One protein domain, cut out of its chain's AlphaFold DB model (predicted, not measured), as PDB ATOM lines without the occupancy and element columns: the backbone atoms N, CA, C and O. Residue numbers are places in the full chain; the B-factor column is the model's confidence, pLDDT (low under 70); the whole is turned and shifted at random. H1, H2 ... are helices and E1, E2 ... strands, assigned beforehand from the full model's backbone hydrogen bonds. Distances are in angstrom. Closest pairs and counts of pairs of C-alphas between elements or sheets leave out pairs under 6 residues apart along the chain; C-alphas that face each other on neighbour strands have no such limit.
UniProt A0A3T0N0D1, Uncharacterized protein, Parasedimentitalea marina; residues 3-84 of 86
ATOM      1  N   ILE A   3     101.577 114.453 102.156       91.88
ATOM      2  CA  ILE A   3     101.149 113.849 100.891       91.88
ATOM      3  C   ILE A   3     101.804 112.474 100.732       91.88
ATOM      4  O   ILE A   3     102.929 112.251 101.180       91.88
ATOM      5  N   THR A   4     101.089 111.543 100.108       94.75
ATOM      6  CA  THR A   4     101.639 110.246  99.696       94.75
ATOM      7  C   THR A   4     101.586 110.181  98.183       94.75
ATOM      8  O   THR A   4     100.515 110.333  97.599       94.75
ATOM      9  N   VAL A   5     102.742 109.997  97.556       93.94
ATOM     10  CA  VAL A   5     102.867 109.885  96.105       93.94
ATOM     11  C   VAL A   5     102.961 108.407  95.765       93.94
ATOM     12  O   VAL A   5     103.863 107.720  96.242       93.94
ATOM     13  N   TYR A   6     102.018 107.935  94.956       94.38
ATOM     14  CA  TYR A   6     101.975 106.569  94.450       94.38
ATOM     15  C   TYR A   6     102.516 106.546  93.021       94.38
ATOM     16  O   TYR A   6     102.043 107.296  92.168       94.38
ATOM     17  N   THR A   7     103.516 105.708  92.763       93.38
ATOM     18  CA  THR A   7     104.186 105.587  91.458       93.38
ATOM     19  C   THR A   7     104.331 104.120  91.056       93.38
ATOM     20  O   THR A   7     104.004 103.218  91.833       93.38
ATOM     21  N   GLY A   8     104.781 103.877  89.825       92.31
ATOM     22  CA  GLY A   8     104.918 102.535  89.263       92.31
ATOM     23  C   GLY A   8     103.668 102.062  88.519       92.31
ATOM     24  O   GLY A   8     102.882 102.875  88.030       92.31
ATOM     25  N   ASP A   9     103.506 100.746  88.406       93.19
ATOM     26  CA  ASP A   9     102.435 100.108  87.640       93.19
ATOM     27  C   ASP A   9     101.224  99.768  88.523       93.19
ATOM     28  O   ASP A   9     101.262  98.865  89.360       93.19
ATOM     29  N   TRP A  10     100.129 100.499  88.315       91.69
ATOM     30  CA  TRP A  10      98.868 100.344  89.045       91.69
ATOM     31  C   TRP A  10      97.786  99.609  88.248       91.69
ATOM     32  O   TRP A  10      96.628  99.611  88.658       91.69
ATOM     33  N   ASN A  11      98.143  98.962  87.135       91.69
ATOM     34  CA  ASN A  11      97.218  98.085  86.423       91.69
ATOM     35  C   ASN A  11      96.760  96.923  87.321       91.69
ATOM     36  O   ASN A  11      97.464  96.534  88.258       91.69
ATOM     37  N   GLU A  12      95.586  96.357  87.030       86.50
ATOM     38  CA  GLU A  12      94.963  95.303  87.850       86.50
ATOM     39  C   GLU A  12      95.876  94.080  88.030       86.50
ATOM     40  O   GLU A  12      95.996  93.569  89.143       86.50
ATOM     41  N   ASP A  13      96.600  93.696  86.975       89.38
ATOM     42  CA  ASP A  13      97.497  92.533  86.957       89.38
ATOM     43  C   ASP A  13      98.918  92.820  87.480       89.38
ATOM     44  O   ASP A  13      99.747  91.912  87.579       89.38
ATOM     45  N   ALA A  14      99.235  94.076  87.805       88.56
ATOM     46  CA  ALA A  14     100.568  94.455  88.255       88.56
ATOM     47  C   ALA A  14     100.851  93.951  89.678       88.56
ATOM     48  O   ALA A  14     100.039  94.097  90.598       88.56
ATOM     49  N   ALA A  15     102.042  93.387  89.877       88.12
ATOM     50  CA  ALA A  15     102.463  92.892  91.180       88.12
ATOM     51  C   ALA A  15     102.712  94.050  92.173       88.12
ATOM     52  O   ALA A  15     103.148  95.132  91.768       88.12
ATOM     53  N   PRO A  16     102.518  93.844  93.493       84.94
ATOM     54  CA  PRO A  16     102.739  94.891  94.496       84.94
ATOM     55  C   PRO A  16     104.151  95.490  94.493       84.94
ATOM     56  O   PRO A  16     104.323  96.650  94.848       84.94
ATOM     57  N   ASN A  17     105.166  94.730  94.071       87.81
ATOM     58  CA  ASN A  17     106.544  95.215  93.972       87.81
ATOM     59  C   ASN A  17     106.789  96.154  92.778       87.81
ATOM     60  O   ASN A  17     107.826  96.814  92.740       87.81
ATOM     61  N   SER A  18     105.849  96.225  91.836       92.06
ATOM     62  CA  SER A  18     105.821  97.201  90.746       92.06
ATOM     63  C   SER A  18     105.115  98.499  91.143       92.06
ATOM     64  O   SER A  18     105.097  99.438  90.352       92.06
ATOM     65  N   ARG A  19     104.545  98.564  92.353       94.88
ATOM     66  CA  ARG A  19     103.872  99.736  92.921       94.88
ATOM     67  C   ARG A  19     104.716 100.292  94.050       94.88
ATOM     68  O   ARG A  19     105.093  99.560  94.964       94.88
ATOM     69  N   TRP A  20     104.958 101.592  94.036       95.44
ATOM     70  CA  TRP A  20     105.713 102.265  95.086       95.44
ATOM     71  C   TRP A  20     104.895 103.372  95.722       95.44
ATOM     72  O   TRP A  20     104.036 103.979  95.080       95.44
ATOM     73  N   ALA A  21     105.176 103.644  96.994       96.38
ATOM     74  CA  ALA A  21     104.621 104.801  97.677       96.38
ATOM     75  C   ALA A  21     105.689 105.532  98.485       96.38
ATOM     76  O   ALA A  21     106.398 104.930  99.295       96.38
ATOM     77  N   THR A  22     105.744 106.849  98.321       97.00
ATOM     78  CA  THR A  22     106.642 107.723  99.075       97.00
ATOM     79  C   THR A  22     105.837 108.757  99.857       97.00
ATOM     80  O   THR A  22     104.928 109.383  99.309       97.00
ATOM     81  N   ARG A  23     106.164 108.959 101.139       96.31
ATOM     82  CA  ARG A  23     105.549 110.002 101.974       96.31
ATOM     83  C   ARG A  23     106.386 111.277 101.940       96.31
ATOM     84  O   ARG A  23     107.596 111.239 102.152       96.31
ATOM     85  N   ILE A  24     105.725 112.409 101.721       95.06
ATOM     86  CA  ILE A  24     106.339 113.736 101.682       95.06
ATOM     87  C   ILE A  24     105.603 114.643 102.663       95.06
ATOM     88  O   ILE A  24     104.387 114.821 102.581       95.06
ATOM     89  N   SER A  25     106.346 115.224 103.598       92.88
ATOM     90  CA  SER A  25     105.872 116.344 104.401       92.88
ATOM     91  C   SER A  25     106.126 117.636 103.638       92.88
ATOM     92  O   SER A  25     107.228 117.862 103.144       92.88
ATOM     93  N   VAL A  26     105.106 118.477 103.560       89.62
ATOM     94  CA  VAL A  26     105.144 119.803 102.953       89.62
ATOM     95  C   VAL A  26     104.946 120.811 104.077       89.62
ATOM     96  O   VAL A  26     103.860 120.880 104.667       89.62
ATOM     97  N   ASP A  27     106.002 121.543 104.412       87.31
ATOM     98  CA  ASP A  27     105.934 122.698 105.302       87.31
ATOM     99  C   ASP A  27     105.470 123.914 104.497       87.31
ATOM    100  O   ASP A  27     105.966 124.171 103.399       87.31
ATOM    101  N   LEU A  28     104.485 124.621 105.040       75.88
ATOM    102  CA  LEU A  28     103.826 125.763 104.410       75.88
ATOM    103  C   LEU A  28     104.093 127.076 105.164       75.88
ATOM    104  O   LEU A  28     103.514 128.097 104.815       75.88
ATOM    105  N   ALA A  29     104.921 127.051 106.214       77.00
ATOM    106  CA  ALA A  29     105.318 128.241 106.963       77.00
ATOM    107  C   ALA A  29     106.428 129.041 106.241       77.00
ATOM    108  O   ALA A  29     106.837 128.688 105.139       77.00
ATOM    109  N   ASP A  30     106.960 130.096 106.881       59.88
ATOM    110  CA  ASP A  30     107.932 131.077 106.337       59.88
ATOM    111  C   ASP A  30     109.188 130.497 105.645       59.88
ATOM    112  O   ASP A  30     109.898 131.209 104.933       59.88
ATOM    113  N   LYS A  31     109.489 129.207 105.833       62.28
ATOM    114  CA  LYS A  31     110.512 128.462 105.082       62.28
ATOM    115  C   LYS A  31     109.892 127.262 104.377       62.28
ATOM    116  O   LYS A  31     110.294 126.125 104.625       62.28
ATOM    117  N   ALA A  32     108.893 127.535 103.541       73.44
ATOM    118  CA  ALA A  32     108.163 126.521 102.802       73.44
ATOM    119  C   ALA A  32     109.131 125.537 102.134       73.44
ATOM    120  O   ALA A  32     110.144 125.926 101.544       73.44
ATOM    121  N   GLY A  33     108.845 124.248 102.273       83.94
ATOM    122  CA  GLY A  33     109.774 123.214 101.858       83.94
ATOM    123  C   GLY A  33     109.168 121.828 101.936       83.94
ATOM    124  O   GLY A  33     108.206 121.580 102.660       83.94
ATOM    125  N   CYS A  34     109.755 120.908 101.181       91.19
ATOM    126  CA  CYS A  34     109.353 119.513 101.189       91.19
ATOM    127  C   CYS A  34     110.420 118.647 101.853       91.19
ATOM    128  O   CYS A  34     111.618 118.908 101.762       91.19
ATOM    129  N   SER A  35     109.985 117.598 102.537       92.56
ATOM    130  CA  SER A  35     110.864 116.627 103.178       92.56
ATOM    131  C   SER A  35     110.309 115.226 103.000       92.56
ATOM    132  O   SER A  35     109.122 114.982 103.214       92.56
ATOM    133  N   LEU A  36     111.178 114.295 102.616       94.88
ATOM    134  CA  LEU A  36     110.856 112.872 102.601       94.88
ATOM    135  C   LEU A  36     110.627 112.375 104.029       94.88
ATOM    136  O   LEU A  36     111.375 112.726 104.943       94.88
ATOM    137  N   MET A  37     109.614 111.535 104.196       95.75
ATOM    138  CA  MET A  37     109.244 110.941 105.475       95.75
ATOM    139  C   MET A  37     109.376 109.428 105.398       95.75
ATOM    140  O   MET A  37     108.999 108.817 104.398       95.75
ATOM    141  N   ASP A  38     109.862 108.831 106.480       96.38
ATOM    142  CA  ASP A  38     109.914 107.378 106.603       96.38
ATOM    143  C   ASP A  38     108.569 106.831 107.101       96.38
ATOM    144  O   ASP A  38     107.830 107.481 107.849       96.38
ATOM    145  N   TRP A  39     108.254 105.613 106.684       95.12
ATOM    146  CA  TRP A  39     107.129 104.834 107.175       95.12
ATOM    147  C   TRP A  39     107.467 104.269 108.554       95.12
ATOM    148  O   TRP A  39     108.566 103.760 108.783       95.12
ATOM    149  N   SER A  40     106.520 104.340 109.492       93.94
ATOM    150  CA  SER A  40     106.715 103.712 110.798       93.94
ATOM    151  C   SER A  40     106.591 102.193 110.683       93.94
ATOM    152  O   SER A  40     105.878 101.684 109.819       93.94
ATOM    153  N   GLN A  41     107.205 101.445 111.602       92.62
ATOM    154  CA  GLN A  41     107.062  99.986 111.618       92.62
ATOM    155  C   GLN A  41     105.595  99.539 111.740       92.62
ATOM    156  O   GLN A  41     105.208  98.513 111.187       92.62
ATOM    157  N   ALA A  42     104.771 100.324 112.439       93.06
ATOM    158  CA  ALA A  42     103.341 100.067 112.557       93.06
ATOM    159  C   ALA A  42     102.618 100.223 111.210       93.06
ATOM    160  O   ALA A  42     101.777  99.389 110.885       93.06
ATOM    161  N   ASP A  43     102.979 101.239 110.413       91.69
ATOM    162  CA  ASP A  43     102.446 101.405 109.057       91.69
ATOM    163  C   ASP A  43     102.843 100.221 108.167       91.69
ATOM    164  O   ASP A  43     101.994  99.645 107.490       91.69
ATOM    165  N   LEU A  44     104.126  99.840 108.192       91.25
ATOM    166  CA  LEU A  44     104.678  98.777 107.345       91.25
ATOM    167  C   LEU A  44     103.944  97.446 107.527       91.25
ATOM    168  O   LEU A  44     103.684  96.749 106.551       91.25
ATOM    169  N   ASN A  45     103.550  97.119 108.758       90.75
ATOM    170  CA  ASN A  45     102.843  95.875 109.062       90.75
ATOM    171  C   ASN A  45     101.447  95.787 108.413       90.75
ATOM    172  O   ASN A  45     100.909  94.690 108.285       90.75
ATOM    173  N   GLY A  46     100.847  96.919 108.032       90.06
ATOM    174  CA  GLY A  46      99.528  96.975 107.399       90.06
ATOM    175  C   GLY A  46      99.556  97.101 105.874       90.06
ATOM    176  O   GLY A  46      98.501  97.057 105.243       90.06
ATOM    177  N   ILE A  47     100.732  97.282 105.267       92.50
ATOM    178  CA  ILE A  47     100.860  97.586 103.839       92.50
ATOM    179  C   ILE A  47     101.132  96.305 103.051       92.50
ATOM    180  O   ILE A  47     102.162  95.660 103.218       92.50
ATOM    181  N   THR A  48     100.212  95.958 102.148       89.56
ATOM    182  CA  THR A  48     100.326  94.776 101.270       89.56
ATOM    183  C   THR A  48     100.196  95.101  99.781       89.56
ATOM    184  O   THR A  48     100.521  94.268  98.939       89.56
ATOM    185  N   MET A  49      99.720  96.301  99.438       89.94
ATOM    186  CA  MET A  49      99.348  96.666  98.064       89.94
ATOM    187  C   MET A  49     100.463  97.339  97.260       89.94
ATOM    188  O   MET A  49     100.350  97.430  96.039       89.94
ATOM    189  N   PHE A  50     101.503  97.835  97.926       93.94
ATOM    190  CA  PHE A  50     102.628  98.544  97.319       93.94
ATOM    191  C   PHE A  50     103.876  98.374  98.183       93.94
ATOM    192  O   PHE A  50     103.780  98.054  99.368       93.94
ATOM    193  N   THR A  51     105.037  98.652  97.608       94.81
ATOM    194  CA  THR A  51     106.304  98.737  98.330       94.81
ATOM    195  C   THR A  51     106.494 100.159  98.881       94.81
ATOM    196  O   THR A  51     106.630 101.111  98.104       94.81
ATOM    197  N   PRO A  52     106.485 100.349 100.211       95.44
ATOM    198  CA  PRO A  52     106.761 101.645 100.819       95.44
ATOM    199  C   PRO A  52     108.243 102.000 100.658       95.44
ATOM    200  O   PRO A  52     109.112 101.195 100.981       95.44
ATOM    201  N   LEU A  53     108.524 103.212 100.178       95.75
ATOM    202  CA  LEU A  53     109.880 103.740 100.031       95.75
ATOM    203  C   LEU A  53     110.165 104.766 101.129       95.75
ATOM    204  O   LEU A  53     109.437 105.756 101.264       95.75
ATOM    205  N   ASN A  54     111.227 104.526 101.895       96.00
ATOM    206  CA  ASN A  54     111.769 105.453 102.883       96.00
ATOM    207  C   ASN A  54     112.798 106.390 102.244       96.00
ATOM    208  O   ASN A  54     113.187 106.244 101.084       96.00
ATOM    209  N   ARG A  55     113.301 107.347 103.028       95.50
ATOM    210  CA  ARG A  55     114.343 108.291 102.602       95.50
ATOM    211  C   ARG A  55     115.535 107.606 101.951       95.50
ATOM    212  O   ARG A  55     115.983 108.063 100.909       95.50
ATOM    213  N   ASN A  56     116.024 106.519 102.538       94.69
ATOM    214  CA  ASN A  56     117.213 105.822 102.045       94.69
ATOM    215  C   ASN A  56     116.975 105.061 100.734       94.69
ATOM    216  O   ASN A  56     117.931 104.821 100.007       94.69
ATOM    217  N   ASP A  57     115.724 104.717 100.425       94.44
ATOM    218  CA  ASP A  57     115.359 104.044  99.173       94.44
ATOM    219  C   ASP A  57     115.220 105.038  98.009       94.44
ATOM    220  O   ASP A  57     115.202 104.650  96.844       94.44
ATOM    221  N   VAL A  58     115.106 106.334  98.322       94.81
ATOM    222  CA  VAL A  58     114.896 107.411  97.350       94.81
ATOM    223  C   VAL A  58     116.148 108.267  97.194       94.81
ATOM    224  O   VAL A  58     116.600 108.503  96.075       94.81
ATOM    225  N   LEU A  59     116.712 108.764  98.296       92.69
ATOM    226  CA  LEU A  59     117.856 109.669  98.275       92.69
ATOM    227  C   LEU A  59     119.066 108.999  97.624       92.69
ATOM    228  O   LEU A  59     119.359 107.834  97.872       92.69
ATOM    229  N   ASN A  60     119.798 109.769  96.820       91.00
ATOM    230  CA  ASN A  60     120.964 109.306  96.059       91.00
ATOM    231  C   ASN A  60     120.659 108.232  94.998       91.00
ATOM    232  O   ASN A  60     121.581 107.583  94.510       91.00
ATOM    233  N   THR A  61     119.393 108.065  94.611       94.25
ATOM    234  CA  THR A  61     118.998 107.238  93.463       94.25
ATOM    235  C   THR A  61     118.582 108.113  92.279       94.25
ATOM    236  O   THR A  61     118.230 109.285  92.443       94.25
ATOM    237  N   GLU A  62     118.553 107.536  91.077       93.69
ATOM    238  CA  GLU A  62     118.039 108.203  89.869       93.69
ATOM    239  C   GLU A  62     116.533 108.516  89.945       93.69
ATOM    240  O   GLU A  62     116.019 109.321  89.167       93.69
ATOM    241  N   TYR A  63     115.823 107.910  90.902       93.00
ATOM    242  CA  TYR A  63     114.403 108.142  91.139       93.00
ATOM    243  C   TYR A  63     114.130 109.466  91.868       93.00
ATOM    244  O   TYR A  63     113.123 110.116  91.590       93.00
ATOM    245  N   ALA A  64     115.033 109.924  92.745       94.62
ATOM    246  CA  ALA A  64     114.863 111.167  93.507       94.62
ATOM    247  C   ALA A  64     114.473 112.395  92.656       94.62
ATOM    248  O   ALA A  64     113.479 113.041  92.996       94.62
ATOM    249  N   PRO A  65     115.185 112.751  91.565       94.56
ATOM    250  CA  PRO A  65     114.811 113.915  90.759       94.56
ATOM    251  C   PRO A  65     113.437 113.761  90.093       94.56
ATOM    252  O   PRO A  65     112.703 114.740  89.980       94.56
ATOM    253  N   GLN A  66     113.059 112.543  89.692       93.69
ATOM    254  CA  GLN A  66     111.756 112.271  89.074       93.69
ATOM    255  C   GLN A  66     110.626 112.444  90.091       93.69
ATOM    256  O   GLN A  66     109.620 113.088  89.803       93.69
ATOM    257  N   LEU A  67     110.825 111.929  91.308       94.31
ATOM    258  CA  LEU A  67     109.880 112.106  92.402       94.31
ATOM    259  C   LEU A  67     109.686 113.588  92.741       94.31
ATOM    260  O   LEU A  67     108.547 114.024  92.887       94.31
ATOM    261  N   TRP A  68     110.768 114.364  92.853       93.50
ATOM    262  CA  TRP A  68     110.659 115.793  93.159       93.50
ATOM    263  C   TRP A  68     109.944 116.569  92.055       93.50
ATOM    264  O   TRP A  68     109.077 117.374  92.369       93.50
ATOM    265  N   ALA A  69     110.190 116.249  90.782       92.62
ATOM    266  CA  ALA A  69     109.431 116.831  89.677       92.62
ATOM    267  C   ALA A  69     107.924 116.507  89.761       92.62
ATOM    268  O   ALA A  69     107.086 117.369  89.490       92.62
ATOM    269  N   CYS A  70     107.556 115.285  90.171       91.75
ATOM    270  CA  CYS A  70     106.158 114.932  90.431       91.75
ATOM    271  C   CYS A  70     105.569 115.729  91.601       91.75
ATOM    272  O   CYS A  70     104.447 116.221  91.492       91.75
ATOM    273  N   VAL A  71     106.307 115.869  92.706       91.56
ATOM    274  CA  VAL A  71     105.876 116.661  93.868       91.56
ATOM    275  C   VAL A  71     105.665 118.120  93.471       91.56
ATOM    276  O   VAL A  71     104.607 118.666  93.768       91.56
ATOM    277  N   ASP A  72     106.597 118.722  92.732       90.06
ATOM    278  CA  ASP A  72     106.463 120.091  92.230       90.06
ATOM    279  C   ASP A  72     105.205 120.246  91.369       90.06
ATOM    280  O   ASP A  72     104.413 121.161  91.585       90.06
ATOM    281  N   ALA A  73     104.956 119.315  90.442       89.50
ATOM    282  CA  ALA A  73     103.769 119.344  89.589       89.50
ATOM    283  C   ALA A  73     102.452 119.212  90.377       89.50
ATOM    284  O   ALA A  73     101.457 119.840  90.005       89.50
ATOM    285  N   ILE A  74     102.439 118.410  91.449       88.12
ATOM    286  CA  ILE A  74     101.295 118.297  92.365       88.12
ATOM    287  C   ILE A  74     101.080 119.632  93.080       88.12
ATOM    288  O   ILE A  74      99.977 120.171  93.043       88.12
ATOM    289  N   LEU A  75     102.130 120.188  93.686       86.12
ATOM    290  CA  LEU A  75     102.034 121.416  94.478       86.12
ATOM    291  C   LEU A  75     101.659 122.633  93.626       86.12
ATOM    292  O   LEU A  75     100.851 123.445  94.064       86.12
ATOM    293  N   MET A  76     102.161 122.728  92.392       85.12
ATOM    294  CA  MET A  76     101.804 123.798  91.449       85.12
ATOM    295  C   MET A  76     100.324 123.801  91.047       85.12
ATOM    296  O   MET A  76      99.827 124.824  90.586       85.12
ATOM    297  N   LYS A  77      99.629 122.664  91.162       82.00
ATOM    298  CA  LYS A  77      98.207 122.524  90.802       82.00
ATOM    299  C   LYS A  77      97.296 122.356  92.015       82.00
ATOM    300  O   LYS A  77      96.096 122.134  91.855       82.00
ATOM    301  N   GLU A  78      97.848 122.431  93.220       76.69
ATOM    302  CA  GLU A  78      97.086 122.215  94.438       76.69
ATOM    303  C   GLU A  78      96.380 123.509  94.859       76.69
ATOM    304  O   GLU A  78      96.926 124.344  95.575       76.69
ATOM    305  N   SER A  79      95.122 123.642  94.434       67.00
ATOM    306  CA  SER A  79      94.250 124.792  94.732       67.00
ATOM    307  C   SER A  79      94.132 125.139  96.223       67.00
ATOM    308  O   SER A  79      93.905 126.288  96.595       67.00
ATOM    309  N   ARG A  80      94.324 124.170  97.131       67.12
ATOM    310  CA  ARG A  80      94.321 124.435  98.580       67.12
ATOM    311  C   ARG A  80      95.518 125.267  99.040       67.12
ATOM    312  O   ARG A  80      95.425 125.897 100.089       67.12
ATOM    313  N   LEU A  81      96.611 125.265  98.279       61.50
ATOM    314  CA  LEU A  81      97.788 126.097  98.525       61.50
ATOM    315  C   LEU A  81      97.632 127.504  97.927       61.50
ATOM    316  O   LEU A  81      98.269 128.435  98.414       61.50
ATOM    317  N   GLU A  82      96.741 127.698  96.948       57.06
ATOM    318  CA  GLU A  82      96.474 129.013  96.338       57.06
ATOM    319  C   GLU A  82      95.890 130.017  97.349       57.06
ATOM    320  O   GLU A  82      96.221 131.200  97.312       57.06
ATOM    321  N   HIS A  83      95.088 129.548  98.313       51.47
ATOM    322  CA  HIS A  83      94.526 130.383  99.386       51.47
ATOM    323  C   HIS A  83      95.531 130.769 100.483       51.47
ATOM    324  O   HIS A  83      95.172 131.504 101.399       51.47
ATOM    325  N   MET A  84      96.764 130.261 100.431       53.72
ATOM    326  CA  MET A  84      97.793 130.521 101.446       53.72
ATOM    327  C   MET A  84      98.813 131.583 101.011       53.72
ATOM    328  O   MET A  84      99.708 131.917 101.780       53.72
TER     329      MET A  84
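What this domain is: This is residues 3 to 84 of the 86 residues of an uncharacterized protein of Parasedimentitalea marina (UniProt A0A3T0N0D1). A small, twisted sheet is built round the long strand E2, with E1 along one side of it and E3 and E4 sharing the other side; the helix H3 slants across one face, over E1 and E2. The short helix H2 is on that same face, while H1 and H4 are off the sheet, H4 at the far end of H3. The printed part has 82 residues with four named strands and four named helices, in the order E1 E2 E3 H1 E4 H2 H3 H4, and its class is mixed, helices and strands. The branched sheet is antiparallel at E1 and E2 and at E2 and E3, parallel at E2 and E4. The whole is only just compact, close to loose, with a radius of gyration of the C-alphas of 13.9 A and spans of 40 by 27 by 25 A.

How they stand to each other: E2, residues 19 to 27, has three neighbours. E1, residues 3 to 8, lies on one side of it, beside residues 19 to 24, antiparallel at 154 degrees; N 5 and O 22 are within hydrogen-bond range at 2.9 A. On the other side is E3, residues 33 to 37, beside residues 23 to 27, antiparallel at 137 degrees, with N 25 and O 35 at 2.8 A. E4, residues 51 to 53, is on that side too, beside residues 20 to 22, parallel at 32 degrees, with N 53 and O 21 at 2.9 A. E1 E2 E3 form a meander, each strand the antiparallel neighbour of the one before; E1 and E2 are a hairpin, as are E2 and E3. The sheet is only just strongly twisted, with C-alphas up to 4.1 A off its best plane. H3, residues 63 to 76, is on the sheet at a height of 8.7 A, slantwise to the strands, at 43 degrees to E1 on the local plane; its closest C-alpha to E1 is that of Val 71, 7.7 A from that of Val 5. H2, residues 55 to 58, is on the same face, over none of the strands. H1, residues 41 to 44, and H4, residues 79 to 82, are not on the sheet. Every O i to N i+4 pair of H3 is within hydrogen-bond range; H1, H2 and H4 are too short for such a pair.

Where its parts are: E1 begins at C-alpha 3 (101.149, 113.849, 100.891) and is 16.7 A long. E2 is 26.2 A long, and H3 is 20.1 A, ending at C-alpha 76 (101.804, 123.798, 91.449).

The domain as a whole: The C-alphas of Asp 13 and Asp 30 are the farthest apart, at 44.4 A. The printed part has no cut and no long link. Residues 30 to 31 and 79 to 84 have pLDDT under 70.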